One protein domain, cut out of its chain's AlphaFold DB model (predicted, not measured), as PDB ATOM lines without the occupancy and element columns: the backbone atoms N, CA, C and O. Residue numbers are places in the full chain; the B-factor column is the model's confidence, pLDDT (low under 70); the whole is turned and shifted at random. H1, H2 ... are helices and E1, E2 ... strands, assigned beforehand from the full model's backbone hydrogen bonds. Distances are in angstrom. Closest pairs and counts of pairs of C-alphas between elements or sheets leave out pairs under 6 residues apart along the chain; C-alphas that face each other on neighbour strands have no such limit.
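This is residues 147 to 235 of the 235 residues of an uncharacterized protein of Pseudoalteromonas piscicida (UniProt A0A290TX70). With little regular structure, this is a small three-stranded sheet with H1 across one face and long loops, residues 147 to 164 and 218 to 235, at the two ends. The printed part has 89 residues, 29 in named elements: E1, H1, E2, E3, H2, mixed class. The antiparallel sheet runs E1, E3, E2. It is compact, radius of gyration of the C-alphas 12.4 A, spanning 34 by 29 by 19 A.

E1, residues 165 to 168, begins at C-alpha (108.615, 209.058, 220.444). H1, residues 178 to 186, measures 11.7 A; E2, 197 to 201, 13.1 A; E3, 207 to 212, 16.5 A. H2, 213 to 217, ends at C-alpha (125.931, 206.493, 221.757).

N 167 of E1 and O 208 of E3 are 3.0 A apart, within hydrogen-bond range; in the hairpin E2 and E3, so are N 200 and O 209, 2.8 A. E1, H1 and E2 form a split strand-helix-strand unit, E3 between its strands, with a right-handed crossover. H1 is on the sheet, height 9.6 A, only just across the strands at 61 degrees to E2 on the local plane; its closest C-alphas to E2 are Phe 182 and Trp 199, 6.8 A. H2 only grazes the sheet. In both helices every O i to N i+4 pair is within range.

The farthest C-alphas, Gly 151 and Val 191, are 37.2 A apart. The printed part has no cut and no long link; residue 235 alone has pLDDT under 70.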
ATOM      1  N   SER A 147     121.740 200.869 210.908       93.62
ATOM      2  CA  SER A 147     122.390 201.271 209.666       93.62
ATOM      3  C   SER A 147     122.288 202.783 209.454       93.62
ATOM      4  O   SER A 147     121.580 203.498 210.166       93.62
ATOM      5  N   PHE A 148     123.026 203.284 208.466       95.12
ATOM      6  CA  PHE A 148     122.816 204.634 207.959       95.12
ATOM      7  C   PHE A 148     121.809 204.623 206.813       95.12
ATOM      8  O   PHE A 148     121.769 203.678 206.022       95.12
ATOM      9  N   LYS A 149     121.050 205.713 206.682       93.50
ATOM     10  CA  LYS A 149     120.226 205.978 205.499       93.50
ATOM     11  C   LYS A 149     121.129 206.037 204.263       93.50
ATOM     12  O   LYS A 149     122.229 206.598 204.328       93.50
ATOM     13  N   SER A 150     120.669 205.459 203.155       93.75
ATOM     14  CA  SER A 150     121.471 205.243 201.941       93.75
ATOM     15  C   SER A 150     122.230 206.500 201.497       93.75
ATOM     16  O   SER A 150     121.637 207.563 201.337       93.75
ATOM     17  N   GLY A 151     123.549 206.379 201.321       93.69
ATOM     18  CA  GLY A 151     124.417 207.473 200.868       93.69
ATOM     19  C   GLY A 151     124.680 208.587 201.891       93.69
ATOM     20  O   GLY A 151     125.302 209.586 201.541       93.69
ATOM     21  N   THR A 152     124.242 208.441 203.146       94.12
ATOM     22  CA  THR A 152     124.384 209.476 204.185       94.12
ATOM     23  C   THR A 152     125.097 208.954 205.435       94.12
ATOM     24  O   THR A 152     125.416 207.771 205.548       94.12
ATOM     25  N   LYS A 153     125.328 209.845 206.408       94.69
ATOM     26  CA  LYS A 153     125.780 209.487 207.761       94.69
ATOM     27  C   LYS A 153     124.667 209.626 208.812       94.69
ATOM     28  O   LYS A 153     124.963 209.720 210.007       94.69
ATOM     29  N   TYR A 154     123.408 209.691 208.374       96.25
ATOM     30  CA  TYR A 154     122.244 209.796 209.251       96.25
ATOM     31  C   TYR A 154     121.806 208.403 209.697       96.25
ATOM     32  O   TYR A 154     121.625 207.532 208.843       96.25
ATOM     33  N   PRO A 155     121.676 208.157 211.008       95.50
ATOM     34  CA  PRO A 155     121.298 206.850 211.517       95.50
ATOM     35  C   PRO A 155     119.826 206.569 211.201       95.50
ATOM     36  O   PRO A 155     118.983 207.463 211.261       95.50
ATOM     37  N   ASP A 156     119.508 205.322 210.874       95.75
ATOM     38  CA  ASP A 156     118.136 204.881 210.642       95.75
ATOM     39  C   ASP A 156     117.581 204.147 211.870       95.75
ATOM     40  O   ASP A 156     117.473 202.920 211.922       95.75
ATOM     41  N   PHE A 157     117.249 204.922 212.904       96.00
ATOM     42  CA  PHE A 157     116.640 204.387 214.123       96.00
ATOM     43  C   PHE A 157     115.219 203.855 213.895       96.00
ATOM     44  O   PHE A 157     114.763 203.008 214.664       96.00
ATOM     45  N   ALA A 158     114.530 204.331 212.852       94.81
ATOM     46  CA  ALA A 158     113.199 203.864 212.482       94.81
ATOM     47  C   ALA A 158     113.254 202.413 211.994       94.81
ATOM     48  O   ALA A 158     112.568 201.561 212.555       94.81
ATOM     49  N   SER A 159     114.131 202.115 211.029       93.75
ATOM     50  CA  SER A 159     114.324 200.751 210.517       93.75
ATOM     51  C   SER A 159     114.825 199.779 211.591       93.75
ATOM     52  O   SER A 159     114.526 198.590 211.535       93.75
ATOM     53  N   ALA A 160     115.544 200.278 212.602       93.56
ATOM     54  CA  ALA A 160     115.969 199.489 213.759       93.56
ATOM     55  C   ALA A 160     114.878 199.310 214.841       93.56
ATOM     56  O   ALA A 160     115.124 198.635 215.839       93.56
ATOM     57  N   GLY A 161     113.698 199.930 214.693       95.50
ATOM     58  CA  GLY A 161     112.601 199.843 215.667       95.50
ATOM     59  C   GLY A 161     112.883 200.551 217.000       95.50
ATOM     60  O   GLY A 161     112.345 200.165 218.038       95.50
ATOM     61  N   LEU A 162     113.754 201.565 217.000       96.00
ATOM     62  CA  LEU A 162     114.263 202.197 218.225       96.00
ATOM     63  C   LEU A 162     113.585 203.520 218.588       96.00
ATOM     64  O   LEU A 162     113.796 204.014 219.694       96.00
ATOM     65  N   ILE A 163     112.767 204.091 217.703       96.50
ATOM     66  CA  ILE A 163     112.059 205.346 217.978       96.50
ATOM     67  C   ILE A 163     110.936 205.088 218.988       96.50
ATOM     68  O   ILE A 163     109.967 204.393 218.696       96.50
ATOM     69  N   LYS A 164     111.068 205.665 220.185       95.75
ATOM     70  CA  LYS A 164     110.066 205.617 221.260       95.75
ATOM     71  C   LYS A 164     109.031 206.725 221.128       95.75
ATOM     72  O   LYS A 164     107.858 206.503 221.397       95.75
ATOM     73  N   ALA A 165     109.467 207.910 220.717       96.00
ATOM     74  CA  ALA A 165     108.615 209.058 220.444       96.00
ATOM     75  C   ALA A 165     109.237 209.907 219.339       96.00
ATOM     76  O   ALA A 165     110.457 209.928 219.162       96.00
ATOM     77  N   LYS A 166     108.389 210.634 218.621       97.31
ATOM     78  CA  LYS A 166     108.797 211.581 217.592       97.31
ATOM     79  C   LYS A 166     108.026 212.869 217.804       97.31
ATOM     80  O   LYS A 166     106.800 212.836 217.825       97.31
ATOM     81  N   LEU A 167     108.742 213.969 218.005       97.19
ATOM     82  CA  LEU A 167     108.161 215.282 218.274       97.19
ATOM     83  C   LEU A 167     108.821 216.336 217.391       97.19
ATOM     84  O   LEU A 167     109.982 216.203 217.002       97.19
ATOM     85  N   GLU A 168     108.087 217.406 217.123       97.69
ATOM     86  CA  GLU A 168     108.616 218.584 216.449       97.69
ATOM     87  C   GLU A 168     108.983 219.657 217.472       97.69
ATOM     88  O   GLU A 168     108.185 220.055 218.323       97.69
ATOM     89  N   LEU A 169     110.224 220.122 217.389       97.44
ATOM     90  CA  LEU A 169     110.756 221.207 218.185       97.44
ATOM     91  C   LEU A 169     110.410 222.548 217.509       97.44
ATOM     92  O   LEU A 169     110.756 222.735 216.339       97.44
ATOM     93  N   PRO A 170     109.809 223.515 218.225       97.69
ATOM     94  CA  PRO A 170     109.538 224.848 217.695       97.69
ATOM     95  C   PRO A 170     110.802 225.555 217.197       97.69
ATOM     96  O   PRO A 170     111.854 225.486 217.839       97.69
ATOM     97  N   GLU A 171     110.687 226.309 216.102       97.50
ATOM     98  CA  GLU A 171     111.824 226.965 215.437       97.50
ATOM     99  C   GLU A 171     112.636 227.876 216.370       97.50
ATOM    100  O   GLU A 171     113.870 227.848 216.377       97.50
ATOM    101  N   GLY A 172     111.959 228.606 217.263       97.31
ATOM    102  CA  GLY A 172     112.608 229.459 218.266       97.31
ATOM    103  C   GLY A 172     113.542 228.714 219.235       97.31
ATOM    104  O   GLY A 172     114.376 229.339 219.898       97.31
ATOM    105  N   LEU A 173     113.438 227.382 219.309       97.38
ATOM    106  CA  LEU A 173     114.283 226.525 220.137       97.38
ATOM    107  C   LEU A 173     115.418 225.848 219.358       97.38
ATOM    108  O   LEU A 173     116.343 225.338 219.990       97.38
ATOM    109  N   TRP A 174     115.427 225.872 218.021       97.12
ATOM    110  CA  TRP A 174     116.371 225.099 217.196       97.12
ATOM    111  C   TRP A 174     117.845 225.377 217.500       97.12
ATOM    112  O   TRP A 174     118.660 224.458 217.547       97.12
ATOM    113  N   LYS A 175     118.194 226.637 217.768       96.69
ATOM    114  CA  LYS A 175     119.576 227.059 218.066       96.69
ATOM    115  C   LYS A 175     119.871 227.202 219.566       96.69
ATOM    116  O   LYS A 175     120.934 227.702 219.926       96.69
ATOM    117  N   LYS A 176     118.944 226.810 220.449       96.25
ATOM    118  CA  LYS A 176     119.163 226.785 221.911       96.25
ATOM    119  C   LYS A 176     120.056 225.603 222.304       96.25
ATOM    120  O   LYS A 176     120.404 224.792 221.452       96.25
ATOM    121  N   SER A 177     120.463 225.503 223.571       95.56
ATOM    122  CA  SER A 177     121.274 224.377 224.064       95.56
ATOM    123  C   SER A 177     120.475 223.071 224.109       95.56
ATOM    124  O   SER A 177     119.249 223.101 224.226       95.56
ATOM    125  N   ASP A 178     121.168 221.927 224.063       94.75
ATOM    126  CA  ASP A 178     120.534 220.603 224.175       94.75
ATOM    127  C   ASP A 178     119.712 220.494 225.471       94.75
ATOM    128  O   ASP A 178     118.594 219.997 225.443       94.75
ATOM    129  N   TYR A 179     120.185 221.084 226.577       94.50
ATOM    130  CA  TYR A 179     119.435 221.161 227.837       94.50
ATOM    131  C   TYR A 179     118.060 221.833 227.685       94.50
ATOM    132  O   TYR A 179     117.056 221.284 228.129       94.50
ATOM    133  N   ILE A 180     117.996 223.007 227.044       96.50
ATOM    134  CA  ILE A 180     116.732 223.743 226.869       96.50
ATOM    135  C   ILE A 180     115.780 222.966 225.958       96.50
ATOM    136  O   ILE A 180     114.587 222.879 226.238       96.50
ATOM    137  N   GLN A 181     116.307 222.403 224.871       97.06
ATOM    138  CA  GLN A 181     115.511 221.634 223.919       97.06
ATOM    139  C   GLN A 181     114.948 220.369 224.562       97.06
ATOM    140  O   GLN A 181     113.756 220.107 224.447       97.06
ATOM    141  N   PHE A 182     115.793 219.612 225.265       95.88
ATOM    142  CA  PHE A 182     115.401 218.351 225.889       95.88
ATOM    143  C   PHE A 182     114.401 218.599 227.008       95.88
ATOM    144  O   PHE A 182     113.389 217.920 227.042       95.88
ATOM    145  N   LYS A 183     114.597 219.636 227.832       96.00
ATOM    146  CA  LYS A 183     113.616 220.016 228.854       96.00
ATOM    147  C   LYS A 183     112.229 220.273 228.252       96.00
ATOM    148  O   LYS A 183     111.247 219.740 228.754       96.00
ATOM    149  N   TRP A 184     112.149 221.050 227.168       97.19
ATOM    150  CA  TRP A 184     110.871 221.335 226.503       97.19
ATOM    151  C   TRP A 184     110.205 220.071 225.940       97.19
ATOM    152  O   TRP A 184     108.987 219.931 226.010       97.19
ATOM    153  N   LEU A 185     110.997 219.153 225.380       96.88
ATOM    154  CA  LEU A 185     110.499 217.889 224.835       96.88
ATOM    155  C   LEU A 185     110.044 216.929 225.942       96.88
ATOM    156  O   LEU A 185     109.009 216.283 225.804       96.88
ATOM    157  N   ASP A 186     110.791 216.860 227.041       95.44
ATOM    158  CA  ASP A 186     110.511 215.980 228.177       95.44
ATOM    159  C   ASP A 186     109.183 216.358 228.857       95.44
ATOM    160  O   ASP A 186     108.433 215.475 229.264       95.44
ATOM    161  N   GLU A 187     108.820 217.647 228.875       95.38
ATOM    162  CA  GLU A 187     107.508 218.139 229.334       95.38
ATOM    163  C   GLU A 187     106.320 217.628 228.489       95.38
ATOM    164  O   GLU A 187     105.167 217.761 228.903       95.38
ATOM    165  N   LYS A 188     106.567 217.068 227.296       94.75
ATOM    166  CA  LYS A 188     105.537 216.481 226.416       94.75
ATOM    167  C   LYS A 188     105.417 214.968 226.551       94.75
ATOM    168  O   LYS A 188     104.507 214.385 225.963       94.75
ATOM    169  N   LEU A 189     106.332 214.327 227.272       92.81
ATOM    170  CA  LEU A 189     106.346 212.879 227.419       92.81
ATOM    171  C   LEU A 189     105.509 212.427 228.626       92.81
ATOM    172  O   LEU A 189     105.437 213.129 229.635       92.81
ATOM    173  N   PRO A 190     104.933 211.213 228.574       90.56
ATOM    174  CA  PRO A 190     104.481 210.519 229.770       90.56
ATOM    175  C   PRO A 190     105.609 210.383 230.802       90.56
ATOM    176  O   PRO A 190     106.782 210.205 230.455       90.56
ATOM    177  N   VAL A 191     105.236 210.411 232.083       86.00
ATOM    178  CA  VAL A 191     106.166 210.223 233.206       86.00
ATOM    179  C   VAL A 191     106.956 208.918 233.031       86.00
ATOM    180  O   VAL A 191     106.387 207.880 232.702       86.00
ATOM    181  N   GLY A 192     108.276 208.974 233.236       81.00
ATOM    182  CA  GLY A 192     109.182 207.818 233.152       81.00
ATOM    183  C   GLY A 192     109.638 207.443 231.736       81.00
ATOM    184  O   GLY A 192     110.612 206.712 231.584       81.00
ATOM    185  N   MET A 193     109.029 207.986 230.674       87.25
ATOM    186  CA  MET A 193     109.431 207.662 229.294       87.25
ATOM    187  C   MET A 193     110.843 208.166 228.948       87.25
ATOM    188  O   MET A 193     111.493 207.664 228.029       87.25
ATOM    189  N   ARG A 194     111.341 209.154 229.695       89.81
ATOM    190  CA  ARG A 194     112.676 209.723 229.510       89.81
ATOM    191  C   ARG A 194     113.804 208.804 229.999       89.81
ATOM    192  O   ARG A 194     114.938 208.953 229.526       89.81
ATOM    193  N   ASP A 195     113.517 207.867 230.896       90.06
ATOM    194  CA  ASP A 195     114.529 207.053 231.572       90.06
ATOM    195  C   ASP A 195     115.216 206.096 230.590       90.06
ATOM    196  O   ASP A 195     114.574 205.340 229.864       90.06
ATOM    197  N   GLY A 196     116.549 206.168 230.520       91.06
ATOM    198  CA  GLY A 196     117.357 205.377 229.581       91.06
ATOM    199  C   GLY A 196     117.250 205.793 228.104       91.06
ATOM    200  O   GLY A 196     117.876 205.180 227.240       91.06
ATOM    201  N   ASN A 197     116.499 206.842 227.776       94.88
ATOM    202  CA  ASN A 197     116.402 207.348 226.408       94.88
ATOM    203  C   ASN A 197     117.223 208.631 226.223       94.88
ATOM    204  O   ASN A 197     117.838 209.151 227.151       94.88
ATOM    205  N   THR A 198     117.287 209.145 225.005       95.44
ATOM    206  CA  THR A 198     117.848 210.452 224.675       95.44
ATOM    207  C   THR A 198     117.204 210.971 223.405       95.44
ATOM    208  O   THR A 198     116.717 210.199 222.580       95.44
ATOM    209  N   TRP A 199     117.210 212.285 223.241       97.19
ATOM    210  CA  TRP A 199     116.721 212.912 222.029       97.19
ATOM    211  C   TRP A 199     117.823 212.955 220.971       97.19
ATOM    212  O   TRP A 199     118.887 213.542 221.172       97.19
ATOM    213  N   HIS A 200     117.550 212.334 219.831       97.38
ATOM    214  CA  HIS A 200     118.337 212.444 218.617       97.38
ATOM    215  C   HIS A 200     117.791 213.592 217.761       97.38
ATOM    216  O   HIS A 200     116.621 213.596 217.371       97.38
ATOM    217  N   HIS A 201     118.649 214.561 217.442       97.44
ATOM    218  CA  HIS A 201     118.359 215.558 216.413       97.44
ATOM    219  C   HIS A 201     118.443 214.892 215.041       97.44
ATOM    220  O   HIS A 201     119.551 214.664 214.550       97.44
ATOM    221  N   SER A 202     117.302 214.611 214.416       97.12
ATOM    222  CA  SER A 202     117.277 213.995 213.085       97.12
ATOM    223  C   SER A 202     117.791 214.952 212.002       97.12
ATOM    224  O   SER A 202     118.002 216.148 212.236       97.12
ATOM    225  N   GLU A 203     118.004 214.435 210.795       95.44
ATOM    226  CA  GLU A 203     118.341 215.256 209.631       95.44
ATOM    227  C   GLU A 203     117.194 216.171 209.181       95.44
ATOM    228  O   GLU A 203     117.438 217.183 208.525       95.44
ATOM    229  N   ILE A 204     115.957 215.843 209.563       97.00
ATOM    230  CA  ILE A 204     114.762 216.593 209.192       97.00
ATOM    231  C   ILE A 204     114.627 217.802 210.139       97.00
ATOM    232  O   ILE A 204     114.662 217.622 211.361       97.00
ATOM    233  N   PRO A 205     114.483 219.039 209.620       97.88
ATOM    234  CA  PRO A 205     114.334 220.239 210.440       97.88
ATOM    235  C   PRO A 205     113.248 220.134 211.509       97.88
ATOM    236  O   PRO A 205     112.129 219.723 211.227       97.88
ATOM    237  N   GLY A 206     113.599 220.489 212.747       97.12
ATOM    238  CA  GLY A 206     112.704 220.457 213.903       97.12
ATOM    239  C   GLY A 206     112.382 219.061 214.439       97.12
ATOM    240  O   GLY A 206     111.948 218.949 215.580       97.12
ATOM    241  N   VAL A 207     112.624 217.989 213.688       98.06
ATOM    242  CA  VAL A 207     112.230 216.640 214.096       98.06
ATOM    243  C   VAL A 207     113.222 216.056 215.102       98.06
ATOM    244  O   VAL A 207     114.413 215.876 214.815       98.06
ATOM    245  N   MET A 208     112.685 215.703 216.267       98.06
ATOM    246  CA  MET A 208     113.383 215.097 217.394       98.06
ATOM    247  C   MET A 208     112.869 213.674 217.608       98.06
ATOM    248  O   MET A 208     111.663 213.444 217.708       98.06
ATOM    249  N   GLU A 209     113.788 212.717 217.693       98.06
ATOM    250  CA  GLU A 209     113.468 211.299 217.866       98.06
ATOM    251  C   GLU A 209     113.984 210.823 219.224       98.06
ATOM    252  O   GLU A 209     115.180 210.900 219.507       98.06
ATOM    253  N   LEU A 210     113.086 210.357 220.089       97.69
ATOM    254  CA  LEU A 210     113.452 209.766 221.369       97.69
ATOM    255  C   LEU A 210     113.892 208.325 221.123       97.69
ATOM    256  O   LEU A 210     113.095 207.511 220.656       97.69
ATOM    257  N   VAL A 211     115.139 208.009 221.450       97.06
ATOM    258  CA  VAL A 211     115.742 206.688 221.222       97.06
ATOM    259  C   VAL A 211     116.509 206.220 222.462       97.06
ATOM    260  O   VAL A 211     116.968 207.062 223.234       97.06
ATOM    261  N   PRO A 212     116.701 204.905 222.672       95.62
ATOM    262  CA  PRO A 212     117.542 204.397 223.750       95.62
ATOM    263  C   PRO A 212     118.968 204.955 223.670       95.62
ATOM    264  O   PRO A 212     119.583 204.984 222.597       95.62
ATOM    265  N   PHE A 213     119.504 205.400 224.807       94.69
ATOM    266  CA  PHE A 213     120.797 206.084 224.859       94.69
ATOM    267  C   PHE A 213     121.955 205.190 224.393       94.69
ATOM    268  O   PHE A 213     122.836 205.650 223.670       94.69
ATOM    269  N   GLY A 214     121.961 203.908 224.767       92.81
ATOM    270  CA  GLY A 214     123.056 202.991 224.441       92.81
ATOM    271  C   GLY A 214     123.286 202.830 222.932       92.81
ATOM    272  O   GLY A 214     124.383 203.134 222.452       92.81
ATOM    273  N   PRO A 215     122.266 202.398 222.164       91.75
ATOM    274  CA  PRO A 215     122.333 202.309 220.706       91.75
ATOM    275  C   PRO A 215     122.673 203.636 220.017       91.75
ATOM    276  O   PRO A 215     123.407 203.635 219.029       91.75
ATOM    277  N   HIS A 216     122.188 204.766 220.541       92.94
ATOM    278  CA  HIS A 216     122.517 206.095 220.015       92.94
ATOM    279  C   HIS A 216     124.003 206.433 220.196       92.94
ATOM    280  O   HIS A 216     124.675 206.821 219.237       92.94
ATOM    281  N   ASN A 217     124.542 206.198 221.396       88.56
ATOM    282  CA  ASN A 217     125.931 206.493 221.757       88.56
ATOM    283  C   ASN A 217     126.952 205.578 221.048       88.56
ATOM    284  O   ASN A 217     128.121 205.925 220.894       88.56
ATOM    285  N   MET A 218     126.521 204.408 220.570       84.69
ATOM    286  CA  MET A 218     127.364 203.451 219.844       84.69
ATOM    287  C   MET A 218     127.809 203.944 218.451       84.69
ATOM    288  O   MET A 218     128.757 203.401 217.869       84.69
ATOM    289  N   ILE A 219     127.112 204.917 217.862       86.38
ATOM    290  CA  ILE A 219     127.257 205.258 216.445       86.38
ATOM    291  C   ILE A 219     127.793 206.676 216.324       86.38
ATOM    292  O   ILE A 219     127.153 207.633 216.739       86.38
ATOM    293  N   ASN A 220     128.943 206.838 215.673       88.94
ATOM    294  CA  ASN A 220     129.403 208.160 215.263       88.94
ATOM    295  C   ASN A 220     128.615 208.602 214.021       88.94
ATOM    296  O   ASN A 220     128.940 208.196 212.902       88.94
ATOM    297  N   HIS A 221     127.594 209.428 214.222       92.94
ATOM    298  CA  HIS A 221     126.613 209.793 213.204       92.94
ATOM    299  C   HIS A 221     126.507 211.309 212.992       92.94
ATOM    300  O   HIS A 221     127.078 212.103 213.739       92.94
ATOM    301  N   GLN A 222     125.799 211.700 211.933       94.56
ATOM    302  CA  GLN A 222     125.337 213.069 211.708       94.56
ATOM    303  C   GLN A 222     123.846 213.189 212.033       94.56
ATOM    304  O   GLN A 222     123.132 212.197 212.135       94.56
ATOM    305  N   GLY A 223     123.388 214.423 212.184       94.31
ATOM    306  CA  GLY A 223     122.011 214.770 212.517       94.31
ATOM    307  C   GLY A 223     121.854 216.286 212.592       94.31
ATOM    308  O   GLY A 223     122.776 217.018 212.226       94.31
ATOM    309  N   GLY A 224     120.736 216.774 213.121       96.12
ATOM    310  CA  GLY A 224     120.379 218.197 213.157       96.12
ATOM    311  C   GLY A 224     121.406 219.117 213.824       96.12
ATOM    312  O   GLY A 224     121.469 220.301 213.503       96.12
ATOM    313  N   ARG A 225     122.262 218.583 214.709       95.25
ATOM    314  CA  ARG A 225     123.375 219.314 215.349       95.25
ATOM    315  C   ARG A 225     124.669 219.377 214.543       95.25
ATOM    316  O   ARG A 225     125.605 220.065 214.950       95.25
ATOM    317  N   SER A 226     124.757 218.663 213.429       95.44
ATOM    318  CA  SER A 226     125.947 218.666 212.576       95.44
ATOM    319  C   SER A 226     126.119 220.018 211.886       95.44
ATOM    320  O   SER A 226     125.150 220.734 211.645       95.44
ATOM    321  N   LYS A 227     127.361 220.393 211.555       94.88
ATOM    322  CA  LYS A 227     127.640 221.656 210.854       94.88
ATOM    323  C   LYS A 227     126.776 221.772 209.590       94.88
ATOM    324  O   LYS A 227     126.681 220.823 208.816       94.88
ATOM    325  N   GLY A 228     126.143 222.928 209.403       93.88
ATOM    326  CA  GLY A 228     125.262 223.194 208.260       93.88
ATOM    327  C   GLY A 228     123.836 222.644 208.389       93.88
ATOM    328  O   GLY A 228     123.090 222.725 207.424       93.88
ATOM    329  N   HIS A 229     123.452 222.093 209.545       96.31
ATOM    330  CA  HIS A 229     122.098 221.582 209.785       96.31
ATOM    331  C   HIS A 229     121.272 222.545 210.650       96.31
ATOM    332  O   HIS A 229     121.795 223.500 211.228       96.31
ATOM    333  N   TRP A 230     119.967 222.290 210.731       97.31
ATOM    334  CA  TRP A 230     118.960 223.193 211.296       97.31
ATOM    335  C   TRP A 230     119.199 223.583 212.767       97.31
ATOM    336  O   TRP A 230     118.949 224.729 213.145       97.31
ATOM    337  N   ALA A 231     119.739 222.673 213.583       96.38
ATOM    338  CA  ALA A 231     120.055 222.919 214.991       96.38
ATOM    339  C   ALA A 231     121.530 223.281 215.219       96.38
ATOM    340  O   ALA A 231     121.984 223.338 216.363       96.38
ATOM    341  N   TYR A 232     122.327 223.504 214.171       96.56
ATOM    342  CA  TYR A 232     123.728 223.863 214.352       96.56
ATOM    343  C   TYR A 232     123.859 225.228 215.042       96.56
ATOM    344  O   TYR A 232     123.469 226.267 214.507       96.56
ATOM    345  N   SER A 233     124.454 225.226 216.232       90.38
ATOM    346  CA  SER A 233     124.841 226.425 216.972       90.38
ATOM    347  C   SER A 233     126.263 226.252 217.494       90.38
ATOM    348  O   SER A 233     126.723 225.128 217.708       90.38
ATOM    349  N   LYS A 234     126.972 227.365 217.712       82.06
ATOM    350  CA  LYS A 234     128.218 227.319 218.487       82.06
ATOM    351  C   LYS A 234     127.856 226.812 219.889       82.06
ATOM    352  O   LYS A 234     126.897 227.314 220.477       82.06
ATOM    353  N   ARG A 235     128.533 225.751 220.322       63.00
ATOM    354  CA  ARG A 235     128.390 225.163 221.654       63.00
ATOM    355  C   ARG A 235     129.294 225.892 222.630       63.00
ATOM    356  O   ARG A 235     130.386 226.304 222.179       63.00
TER     357      ARG A 235